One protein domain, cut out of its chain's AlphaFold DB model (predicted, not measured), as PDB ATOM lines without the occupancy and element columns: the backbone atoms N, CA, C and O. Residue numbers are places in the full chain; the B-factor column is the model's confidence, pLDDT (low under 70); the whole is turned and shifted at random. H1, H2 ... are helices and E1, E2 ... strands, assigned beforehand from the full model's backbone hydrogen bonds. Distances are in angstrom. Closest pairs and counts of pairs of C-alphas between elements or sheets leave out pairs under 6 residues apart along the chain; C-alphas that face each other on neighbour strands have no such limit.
ATOM      1  N   ARG A   3      -3.435  -5.015 101.757       87.94
ATOM      2  CA  ARG A   3      -3.231  -3.723 101.088       87.94
ATOM      3  C   ARG A   3      -2.862  -2.657 102.102       87.94
ATOM      4  O   ARG A   3      -3.488  -2.575 103.156       87.94
ATOM      5  N   THR A   4      -1.897  -1.819 101.752       90.00
ATOM      6  CA  THR A   4      -1.477  -0.682 102.574       90.00
ATOM      7  C   THR A   4      -1.607   0.588 101.755       90.00
ATOM      8  O   THR A   4      -0.970   0.723 100.716       90.00
ATOM      9  N   LYS A   5      -2.450   1.516 102.215       94.38
ATOM     10  CA  LYS A   5      -2.631   2.837 101.608       94.38
ATOM     11  C   LYS A   5      -1.741   3.840 102.336       94.38
ATOM     12  O   LYS A   5      -1.775   3.899 103.562       94.38
ATOM     13  N   VAL A   6      -0.972   4.619 101.588       93.44
ATOM     14  CA  VAL A   6      -0.016   5.597 102.117       93.44
ATOM     15  C   VAL A   6      -0.408   6.983 101.632       93.44
ATOM     16  O   VAL A   6      -0.539   7.202 100.431       93.44
ATOM     17  N   ALA A   7      -0.579   7.921 102.560       96.19
ATOM     18  CA  ALA A   7      -0.726   9.337 102.245       96.19
ATOM     19  C   ALA A   7       0.664   9.987 102.224       96.19
ATOM     20  O   ALA A   7       1.313  10.089 103.265       96.19
ATOM     21  N   ALA A   8       1.117  10.436 101.051       93.81
ATOM     22  CA  ALA A   8       2.485  10.915 100.839       93.81
ATOM     23  C   ALA A   8       2.861  12.099 101.745       93.81
ATOM     24  O   ALA A   8       4.016  12.223 102.141       93.81
ATOM     25  N   ARG A   9       1.874  12.925 102.128       94.81
ATOM     26  CA  ARG A   9       2.039  14.070 103.042       94.81
ATOM     27  C   ARG A   9       2.592  13.684 104.420       94.81
ATOM     28  O   ARG A   9       3.229  14.513 105.057       94.81
ATOM     29  N   PHE A  10       2.335  12.460 104.881       95.12
ATOM     30  CA  PHE A  10       2.734  11.979 106.211       95.12
ATOM     31  C   PHE A  10       3.785  10.868 106.149       95.12
ATOM     32  O   PHE A  10       4.064  10.224 107.156       95.12
ATOM     33  N   ALA A  11       4.323  10.599 104.962       92.88
ATOM     34  CA  ALA A  11       5.165   9.448 104.708       92.88
ATOM     35  C   ALA A  11       6.618   9.886 104.520       92.88
ATOM     36  O   ALA A  11       6.933  10.653 103.610       92.88
ATOM     37  N   GLU A  12       7.509   9.364 105.358       94.81
ATOM     38  CA  GLU A  12       8.946   9.560 105.191       94.81
ATOM     39  C   GLU A  12       9.444   8.823 103.935       94.81
ATOM     40  O   GLU A  12       9.239   7.607 103.820       94.81
ATOM     41  N   PRO A  13      10.129   9.505 102.994       93.44
ATOM     42  CA  PRO A  13      10.518   8.887 101.732       93.44
ATOM     43  C   PRO A  13      11.332   7.604 101.901       93.44
ATOM     44  O   PRO A  13      11.122   6.644 101.168       93.44
ATOM     45  N   ILE A  14      12.225   7.554 102.895       92.75
ATOM     46  CA  ILE A  14      13.100   6.399 103.109       92.75
ATOM     47  C   ILE A  14      12.353   5.109 103.455       92.75
ATOM     48  O   ILE A  14      12.775   4.039 103.025       92.75
ATOM     49  N   HIS A  15      11.226   5.224 104.156       91.19
ATOM     50  CA  HIS A  15      10.441   4.085 104.627       91.19
ATOM     51  C   HIS A  15       9.263   3.749 103.713       91.19
ATOM     52  O   HIS A  15       8.831   2.602 103.659       91.19
ATOM     53  N   PHE A  16       8.733   4.732 102.982       93.94
ATOM     54  CA  PHE A  16       7.443   4.567 102.314       93.94
ATOM     55  C   PHE A  16       7.464   4.783 100.809       93.94
ATOM     56  O   PHE A  16       6.583   4.245 100.133       93.94
ATOM     57  N   TYR A  17       8.394   5.570 100.264       95.06
ATOM     58  CA  TYR A  17       8.348   5.884  98.836       95.06
ATOM     59  C   TYR A  17       8.832   4.677  98.028       95.06
ATOM     60  O   TYR A  17       9.811   4.045  98.431       95.06
ATOM     61  N   PRO A  18       8.166   4.336  96.909       94.88
ATOM     62  CA  PRO A  18       8.532   3.165  96.129       94.88
ATOM     63  C   PRO A  18       9.984   3.230  95.665       94.88
ATOM     64  O   PRO A  18      10.511   4.302  95.358       94.88
ATOM     65  N   VAL A  19      10.617   2.068  95.571       95.50
ATOM     66  CA  VAL A  19      11.901   1.917  94.894       95.50
ATOM     67  C   VAL A  19      11.654   1.232  93.559       95.50
ATOM     68  O   VAL A  19      11.048   0.165  93.499       95.50
ATOM     69  N   ARG A  20      12.107   1.863  92.480       95.38
ATOM     70  CA  ARG A  20      12.070   1.331  91.125       95.38
ATOM     71  C   ARG A  20      13.397   0.673  90.797       95.38
ATOM     72  O   ARG A  20      14.433   1.332  90.779       95.38
ATOM     73  N   ILE A  21      13.332  -0.608  90.468       95.06
ATOM     74  CA  ILE A  21      14.419  -1.339  89.824       95.06
ATOM     75  C   ILE A  21      14.184  -1.254  88.315       95.06
ATOM     76  O   ILE A  21      13.163  -1.739  87.830       95.06
ATOM     77  N   LYS A  22      15.082  -0.605  87.571       95.69
ATOM     78  CA  LYS A  22      14.972  -0.510  86.107       95.69
ATOM     79  C   LYS A  22      15.186  -1.865  85.440       95.69
ATOM     80  O   LYS A  22      15.864  -2.731  85.992       95.69
ATOM     81  N   ALA A  23      14.651  -2.029  84.233       94.81
ATOM     82  CA  ALA A  23      14.924  -3.210  83.418       94.81
ATOM     83  C   ALA A  23      16.439  -3.484  83.296       94.81
ATOM     84  O   ALA A  23      17.223  -2.564  83.055       94.81
ATOM     85  N   GLY A  24      16.850  -4.741  83.483       92.44
ATOM     86  CA  GLY A  24      18.256  -5.161  83.419       92.44
ATOM     87  C   GLY A  24      19.151  -4.729  84.593       92.44
ATOM     88  O   GLY A  24      20.362  -4.920  84.534       92.44
ATOM     89  N   ALA A  25      18.602  -4.129  85.656       93.06
ATOM     90  CA  ALA A  25      19.397  -3.621  86.778       93.06
ATOM     91  C   ALA A  25      19.996  -4.705  87.693       93.06
ATOM     92  O   ALA A  25      20.951  -4.427  88.411       93.06
ATOM     93  N   LEU A  26      19.430  -5.915  87.706       89.12
ATOM     94  CA  LEU A  26      19.864  -7.033  88.557       89.12
ATOM     95  C   LEU A  26      20.656  -8.099  87.785       89.12
ATOM     96  O   LEU A  26      21.070  -9.096  88.367       89.12
ATOM     97  N   GLY A  27      20.851  -7.908  86.482       87.62
ATOM     98  CA  GLY A  27      21.501  -8.858  85.587       87.62
ATOM     99  C   GLY A  27      20.997  -8.693  84.158       87.62
ATOM    100  O   GLY A  27      20.082  -7.911  83.893       87.62
ATOM    101  N   GLU A  28      21.580  -9.438  83.219       88.94
ATOM    102  CA  GLU A  28      21.192  -9.350  81.809       88.94
ATOM    103  C   GLU A  28      19.698  -9.666  81.631       88.94
ATOM    104  O   GLU A  28      19.236 -10.773  81.898       88.94
ATOM    105  N   GLY A  29      18.922  -8.658  81.218       88.38
ATOM    106  CA  GLY A  29      17.478  -8.786  81.011       88.38
ATOM    107  C   GLY A  29      16.633  -8.933  82.285       88.38
ATOM    108  O   GLY A  29      15.441  -9.222  82.172       88.38
ATOM    109  N   VAL A  30      17.204  -8.727  83.481       90.75
ATOM    110  CA  VAL A  30      16.508  -8.890  84.769       90.75
ATOM    111  C   VAL A  30      16.523  -7.582  85.576       90.75
ATOM    112  O   VAL A  30      17.600  -7.083  85.897       90.75
ATOM    113  N   PRO A  31      15.364  -7.017  85.963       91.69
ATOM    114  CA  PRO A  31      14.015  -7.411  85.557       91.69
ATOM    115  C   PRO A  31      13.767  -7.193  84.057       91.69
ATOM    116  O   PRO A  31      14.414  -6.363  83.423       91.69
ATOM    117  N   SER A  32      12.778  -7.899  83.506       93.50
ATOM    118  CA  SER A  32      12.357  -7.750  82.097       93.50
ATOM    119  C   SER A  32      11.712  -6.391  81.787       93.50
ATOM    120  O   SER A  32      11.562  -6.006  80.629       93.50
ATOM    121  N   ARG A  33      11.310  -5.662  82.830       92.94
ATOM    122  CA  ARG A  33      10.710  -4.326  82.787       92.94
ATOM    123  C   ARG A  33      10.998  -3.594  84.088       92.94
ATOM    124  O   ARG A  33      11.338  -4.222  85.083       92.94
ATOM    125  N   ASP A  34      10.773  -2.290  84.105       93.44
ATOM    126  CA  ASP A  34      10.839  -1.517  85.342       93.44
ATOM    127  C   ASP A  34       9.878  -2.087  86.398       93.44
ATOM    128  O   ASP A  34       8.682  -2.268  86.144       93.44
ATOM    129  N   LEU A  35      10.412  -2.360  87.587       92.50
ATOM    130  CA  LEU A  35       9.697  -2.998  88.682       92.50
ATOM    131  C   LEU A  35       9.642  -2.054  89.893       92.50
ATOM    132  O   LEU A  35      10.648  -1.891  90.591       92.50
ATOM    133  N   PRO A  36       8.493  -1.406  90.154       92.44
ATOM    134  CA  PRO A  36       8.287  -0.642  91.375       92.44
ATOM    135  C   PRO A  36       7.987  -1.589  92.543       92.44
ATOM    136  O   PRO A  36       7.071  -2.408  92.476       92.44
ATOM    137  N   LEU A  37       8.736  -1.449  93.631       92.62
ATOM    138  CA  LEU A  37       8.615  -2.259  94.841       92.62
ATOM    139  C   LEU A  37       8.515  -1.367  96.081       92.62
ATOM    140  O   LEU A  37       9.012  -0.240  96.106       92.62
ATOM    141  N   SER A  38       7.882  -1.880  97.137       92.62
ATOM    142  CA  SER A  38       7.967  -1.252  98.459       92.62
ATOM    143  C   SER A  38       9.404  -1.332  98.997       92.62
ATOM    144  O   SER A  38      10.049  -2.360  98.775       92.62
ATOM    145  N   PRO A  39       9.888  -0.342  99.770       93.19
ATOM    146  CA  PRO A  39      11.234  -0.365 100.358       93.19
ATOM    147  C   PRO A  39      11.559  -1.641 101.144       93.19
ATOM    148  O   PRO A  39      12.662  -2.171 101.019       93.19
ATOM    149  N   ASP A  40      10.579  -2.174 101.876       91.56
ATOM    150  CA  ASP A  40      10.736  -3.370 102.717       91.56
ATOM    151  C   ASP A  40      10.702  -4.690 101.926       91.56
ATOM    152  O   ASP A  40      10.828  -5.770 102.503       91.56
ATOM    153  N   HIS A  41      10.494  -4.637 100.606       90.25
ATOM    154  CA  HIS A  41      10.498  -5.837  99.778       90.25
ATOM    155  C   HIS A  41      11.925  -6.364  99.631       90.25
ATOM    156  O   HIS A  41      12.827  -5.586  99.320       90.25
ATOM    157  N   ALA A  42      12.146  -7.663  99.822       90.75
ATOM    158  CA  ALA A  42      13.455  -8.270  99.611       90.75
ATOM    159  C   ALA A  42      13.575  -8.801  98.181       90.75
ATOM    160  O   ALA A  42      12.689  -9.509  97.707       90.75
ATOM    161  N   VAL A  43      14.683  -8.489  97.513       88.25
ATOM    162  CA  VAL A  43      15.052  -9.080  96.224       88.25
ATOM    163  C   VAL A  43      16.238 -10.014  96.423       88.25
ATOM    164  O   VAL A  43      17.173  -9.691  97.158       88.25
ATOM    165  N   LEU A  44      16.185 -11.184  95.787       87.81
ATOM    166  CA  LEU A  44      17.302 -12.121  95.767       87.81
ATOM    167  C   LEU A  44      18.326 -11.647  94.739       87.81
ATOM    168  O   LEU A  44      17.990 -11.416  93.577       87.81
ATOM    169  N   THR A  45      19.576 -11.498  95.150       83.88
ATOM    170  CA  THR A  45      20.684 -11.231  94.229       83.88
ATOM    171  C   THR A  45      21.956 -11.802  94.818       83.88
ATOM    172  O   THR A  45      22.183 -11.643  96.015       83.88
ATOM    173  N   ASP A  46      22.756 -12.466  93.986       85.00
ATOM    174  CA  ASP A  46      23.989 -13.140  94.412       85.00
ATOM    175  C   ASP A  46      23.763 -14.058  95.631       85.00
ATOM    176  O   ASP A  46      24.499 -14.006  96.612       85.00
ATOM    177  N   ASP A  47      22.675 -14.839  95.604       86.44
ATOM    178  CA  ASP A  47      22.239 -15.748  96.680       86.44
ATOM    179  C   ASP A  47      21.905 -15.083  98.033       86.44
ATOM    180  O   ASP A  47      21.661 -15.765  99.030       86.44
ATOM    181  N   VAL A  48      21.806 -13.749  98.077       89.00
ATOM    182  CA  VAL A  48      21.447 -12.986  99.278       89.00
ATOM    183  C   VAL A  48      20.135 -12.230  99.075       89.00
ATOM    184  O   VAL A  48      19.906 -11.581  98.052       89.00
ATOM    185  N   LEU A  49      19.257 -12.282 100.080       90.44
ATOM    186  CA  LEU A  49      18.063 -11.440 100.139       90.44
ATOM    187  C   LEU A  49      18.434 -10.059 100.677       90.44
ATOM    188  O   LEU A  49      18.828  -9.915 101.834       90.44
ATOM    189  N   VAL A  50      18.267  -9.039  99.842       90.25
ATOM    190  CA  VAL A  50      18.542  -7.645 100.199       90.25
ATOM    191  C   VAL A  50      17.258  -6.841 100.077       90.25
ATOM    192  O   VAL A  50      16.540  -6.944  99.083       90.25
ATOM    193  N   GLN A  51      16.959  -6.020 101.084       92.50
ATOM    194  CA  GLN A  51      15.820  -5.107 101.017       92.50
ATOM    195  C   GLN A  51      16.021  -4.078  99.903       92.50
ATOM    196  O   GLN A  51      17.084  -3.472  99.772       92.50
ATOM    197  N   THR A  52      14.965  -3.835  99.136       92.88
ATOM    198  CA  THR A  52      14.979  -2.926  97.987       92.88
ATOM    199  C   THR A  52      15.356  -1.507  98.424       92.88
ATOM    200  O   THR A  52      16.144  -0.836  97.760       92.88
ATOM    201  N   GLY A  53      14.875  -1.068  99.592       92.75
ATOM    202  CA  GLY A  53      15.200   0.228 100.192       92.75
ATOM    203  C   GLY A  53      16.688   0.437 100.486       92.75
ATOM    204  O   GLY A  53      17.150   1.576 100.422       92.75
ATOM    205  N   ALA A  54      17.429  -0.639 100.761       92.56
ATOM    206  CA  ALA A  54      18.869  -0.611 101.013       92.56
ATOM    207  C   ALA A  54      19.706  -0.700  99.725       92.56
ATOM    208  O   ALA A  54      20.903  -0.434  99.755       92.56
ATOM    209  N   ARG A  55      19.084  -1.063  98.596       91.31
ATOM    210  CA  ARG A  55      19.758  -1.287  97.311       91.31
ATOM    211  C   ARG A  55      19.747  -0.070  96.381       91.31
ATOM    212  O   ARG A  55      20.149  -0.182  95.231       91.31
ATOM    213  N   VAL A  56      19.251   1.074  96.854       94.06
ATOM    214  CA  VAL A  56      19.203   2.315  96.070       94.06
ATOM    215  C   VAL A  56      20.627   2.776  95.763       94.06
ATOM    216  O   VAL A  56      21.377   3.112  96.676       94.06
ATOM    217  N   ASP A  57      20.975   2.810  94.478       92.06
ATOM    218  CA  ASP A  57      22.325   3.117  93.986       92.06
ATOM    219  C   ASP A  57      22.416   4.458  93.236       92.06
ATOM    220  O   ASP A  57      23.506   4.921  92.910       92.06
ATOM    221  N   GLY A  58      21.277   5.110  92.978       86.56
ATOM    222  CA  GLY A  58      21.225   6.387  92.260       86.56
ATOM    223  C   GLY A  58      21.344   6.271  90.734       86.56
ATOM    224  O   GLY A  58      21.285   7.290  90.048       86.56
ATOM    225  N   GLY A  59      21.454   5.058  90.187       93.25
ATOM    226  CA  GLY A  59      21.534   4.779  88.754       93.25
ATOM    227  C   GLY A  59      20.332   3.988  88.237       93.25
ATOM    228  O   GLY A  59      19.391   4.544  87.647       93.25
ATOM    229  N   SER A  60      20.386   2.668  88.398       93.81
ATOM    230  CA  SER A  60      19.371   1.737  87.895       93.81
ATOM    231  C   SER A  60      18.378   1.309  88.974       93.81
ATOM    232  O   SER A  60      17.272   0.888  88.633       93.81
ATOM    233  N   ILE A  61      18.714   1.503  90.251       95.44
ATOM    234  CA  ILE A  61      17.822   1.277  91.386       95.44
ATOM    235  C   ILE A  61      17.594   2.607  92.095       95.44
ATOM    236  O   ILE A  61      18.472   3.162  92.759       95.44
ATOM    237  N   LEU A  62      16.388   3.145  91.929       95.94
ATOM    238  CA  LEU A  62      16.058   4.519  92.284       95.94
ATOM    239  C   LEU A  62      14.870   4.571  93.227       95.94
ATOM    240  O   LEU A  62      13.863   3.906  93.007       95.94
ATOM    241  N   ARG A  63      14.945   5.430  94.239       95.69
ATOM    242  CA  ARG A  63      13.757   5.809  95.002       95.69
ATOM    243  C   ARG A  63      12.955   6.833  94.208       95.69
ATOM    244  O   ARG A  63      13.514   7.824  93.744       95.69
ATOM    245  N   GLU A  64      11.655   6.601  94.076       94.19
ATOM    246  CA  GLU A  64      10.750   7.569  93.465       94.19
ATOM    247  C   GLU A  64      10.752   8.863  94.269       94.19
ATOM    248  O   GLU A  64      10.621   8.836  95.489       94.19
ATOM    249  N   THR A  65      10.866  10.001  93.594       92.38
ATOM    250  CA  THR A  65      10.737  11.330  94.213       92.38
ATOM    251  C   THR A  65       9.393  11.981  93.897       92.38
ATOM    252  O   THR A  65       8.936  12.850  94.636       92.38
ATOM    253  N   HIS A  66       8.734  11.530  92.828       90.94
ATOM    254  CA  HIS A  66       7.442  12.024  92.369       90.94
ATOM    255  C   HIS A  66       6.383  10.939  92.561       90.94
ATOM    256  O   HIS A  66       6.115  10.136  91.669       90.94
ATOM    257  N   VAL A  67       5.783  10.912  93.750       91.50
ATOM    258  CA  VAL A  67       4.681  10.003  94.085       91.50
ATOM    259  C   VAL A  67       3.343  10.740  94.056       91.50
ATOM    260  O   VAL A  67       3.278  11.959  94.213       91.50
ATOM    261  N   LEU A  68       2.257   9.991  93.868       92.69
ATOM    262  CA  LEU A  68       0.902  10.522  94.024       92.69
ATOM    263  C   LEU A  68       0.667  10.975  95.475       92.69
ATOM    264  O   LEU A  68       1.267  10.425  96.398       92.69
ATOM    265  N   GLU A  69      -0.278  11.899  95.699       94.56
ATOM    266  CA  GLU A  69      -0.671  12.319  97.061       94.56
ATOM    267  C   GLU A  69      -1.093  11.120  97.926       94.56
ATOM    268  O   GLU A  69      -0.903  11.105  99.144       94.56
ATOM    269  N   THR A  70      -1.644  10.082  97.297       94.56
ATOM    270  CA  THR A  70      -1.908   8.795  97.931       94.56
ATOM    271  C   THR A  70      -1.599   7.645  96.980       94.56
ATOM    272  O   THR A  70      -2.036   7.656  95.832       94.56
ATOM    273  N   PHE A  71      -0.894   6.628  97.473       92.94
ATOM    274  CA  PHE A  71      -0.558   5.411  96.729       92.94
ATOM    275  C   PHE A  71      -0.819   4.152  97.568       92.94
ATOM    276  O   PHE A  71      -1.053   4.231  98.777       92.94
ATOM    277  N   VAL A  72      -0.857   2.987  96.917       92.44
ATOM    278  CA  VAL A  72      -1.235   1.710  97.542       92.44
ATOM    279  C   VAL A  72      -0.209   0.636  97.212       92.44
ATOM    280  O   VAL A  72       0.142   0.456  96.049       92.44
ATOM    281  N   TYR A  73       0.211  -0.112  98.229       90.75
ATOM    282  CA  TYR A  73       0.947  -1.361  98.071       90.75
ATOM    283  C   TYR A  73       0.001  -2.551  98.211       90.75
ATOM    284  O   TYR A  73      -0.760  -2.630  99.177       90.75
ATOM    285  N   ASP A  74       0.079  -3.486  97.267       88.06
ATOM    286  CA  ASP A  74      -0.595  -4.783  97.336       88.06
ATOM    287  C   ASP A  74       0.416  -5.833  97.822       88.06
ATOM    288  O   ASP A  74       1.458  -6.047  97.203       88.06
ATOM    289  N   ARG A  75       0.132  -6.473  98.957       83.38
ATOM    290  CA  ARG A  75       0.940  -7.552  99.529       83.38
ATOM    291  C   ARG A  75       0.303  -8.887  99.184       83.38
ATOM    292  O   ARG A  75      -0.760  -9.252  99.704       83.38
ATOM    293  N   GLN A  76       1.004  -9.638  98.351       80.06
ATOM    294  CA  GLN A  76       0.642 -11.003  98.008       80.06
ATOM    295  C   GLN A  76       1.247 -11.952  99.047       80.06
ATOM    296  O   GLN A  76       2.410 -11.819  99.419       80.06
TER     297      GLN A  76
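Overview. This is residues 3 to 76 of the 87 residues of the protein "Hint domain-containing protein" of Rhodoblastus acidophilus (UniProt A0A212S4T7). Three small antiparallel pieces make an elongated body: a short three-stranded sheet, E3, E2 and E6, in the middle, a two-stranded ribbon of the first and last strands, E1 and E7, at one end, and the hairpin E4 and E5 towards the other. The one named helix, H1, has four residues and lies off to one side, joined by tight links to E1 before it and to E2 after it. The printed part has 74 residues, with named elements in the order E1 H1 E2 E3 E4 E5 E6 E7; the class is mostly strand, though under half of the residues are in named elements. It is compact, with a radius of gyration of the C-alphas of 12.4 A, and spans 36 by 23 by 19 A.

Arrangement. E1, residues 3 to 7, is antiparallel to E7, residues 70 to 75, at 159 degrees, with N 6 and O 71 2.8 A apart. H1, residues 13 to 16, is too short for an O i to N i+4 pair, and its one O i to N i+3 pair is not within hydrogen-bond range. E2, residues 19 to 21, is the inner strand between E3, residues 35 to 37, and E6, residues 61 to 63: N 37 and O 19 are 2.8 A apart, N 20 and O 62 2.7 A. E2 and E3 form a hairpin. H1 is only just not on this sheet, with 4 pairs of C-alphas within 10 A. E4, residues 42 to 45, and E5, residues 48 to 51, form a hairpin, with N 43 and O 50 2.9 A apart. E3 and E4 are apart.

Along the chain. E1 begins at C-alpha 3 (-3.231, -3.723, 101.088) and is 13.3 A long. H1 measures 5.3 A, E2 6.5 A, E3 6.3 A, E4 9.5 A, E5 9.8 A and E6 7.1 A. E7, 16.7 A, ends at C-alpha 75 (0.940, -7.552, 99.529).

Size, cuts and confidence. The C-alphas of Phe 10 and Glu 28, the two farthest apart, are 37.3 A apart. The link from E2 to E3, residues 22 to 34, is long. The printed part has no cut, and no printed residue is under 70 in pLDDT.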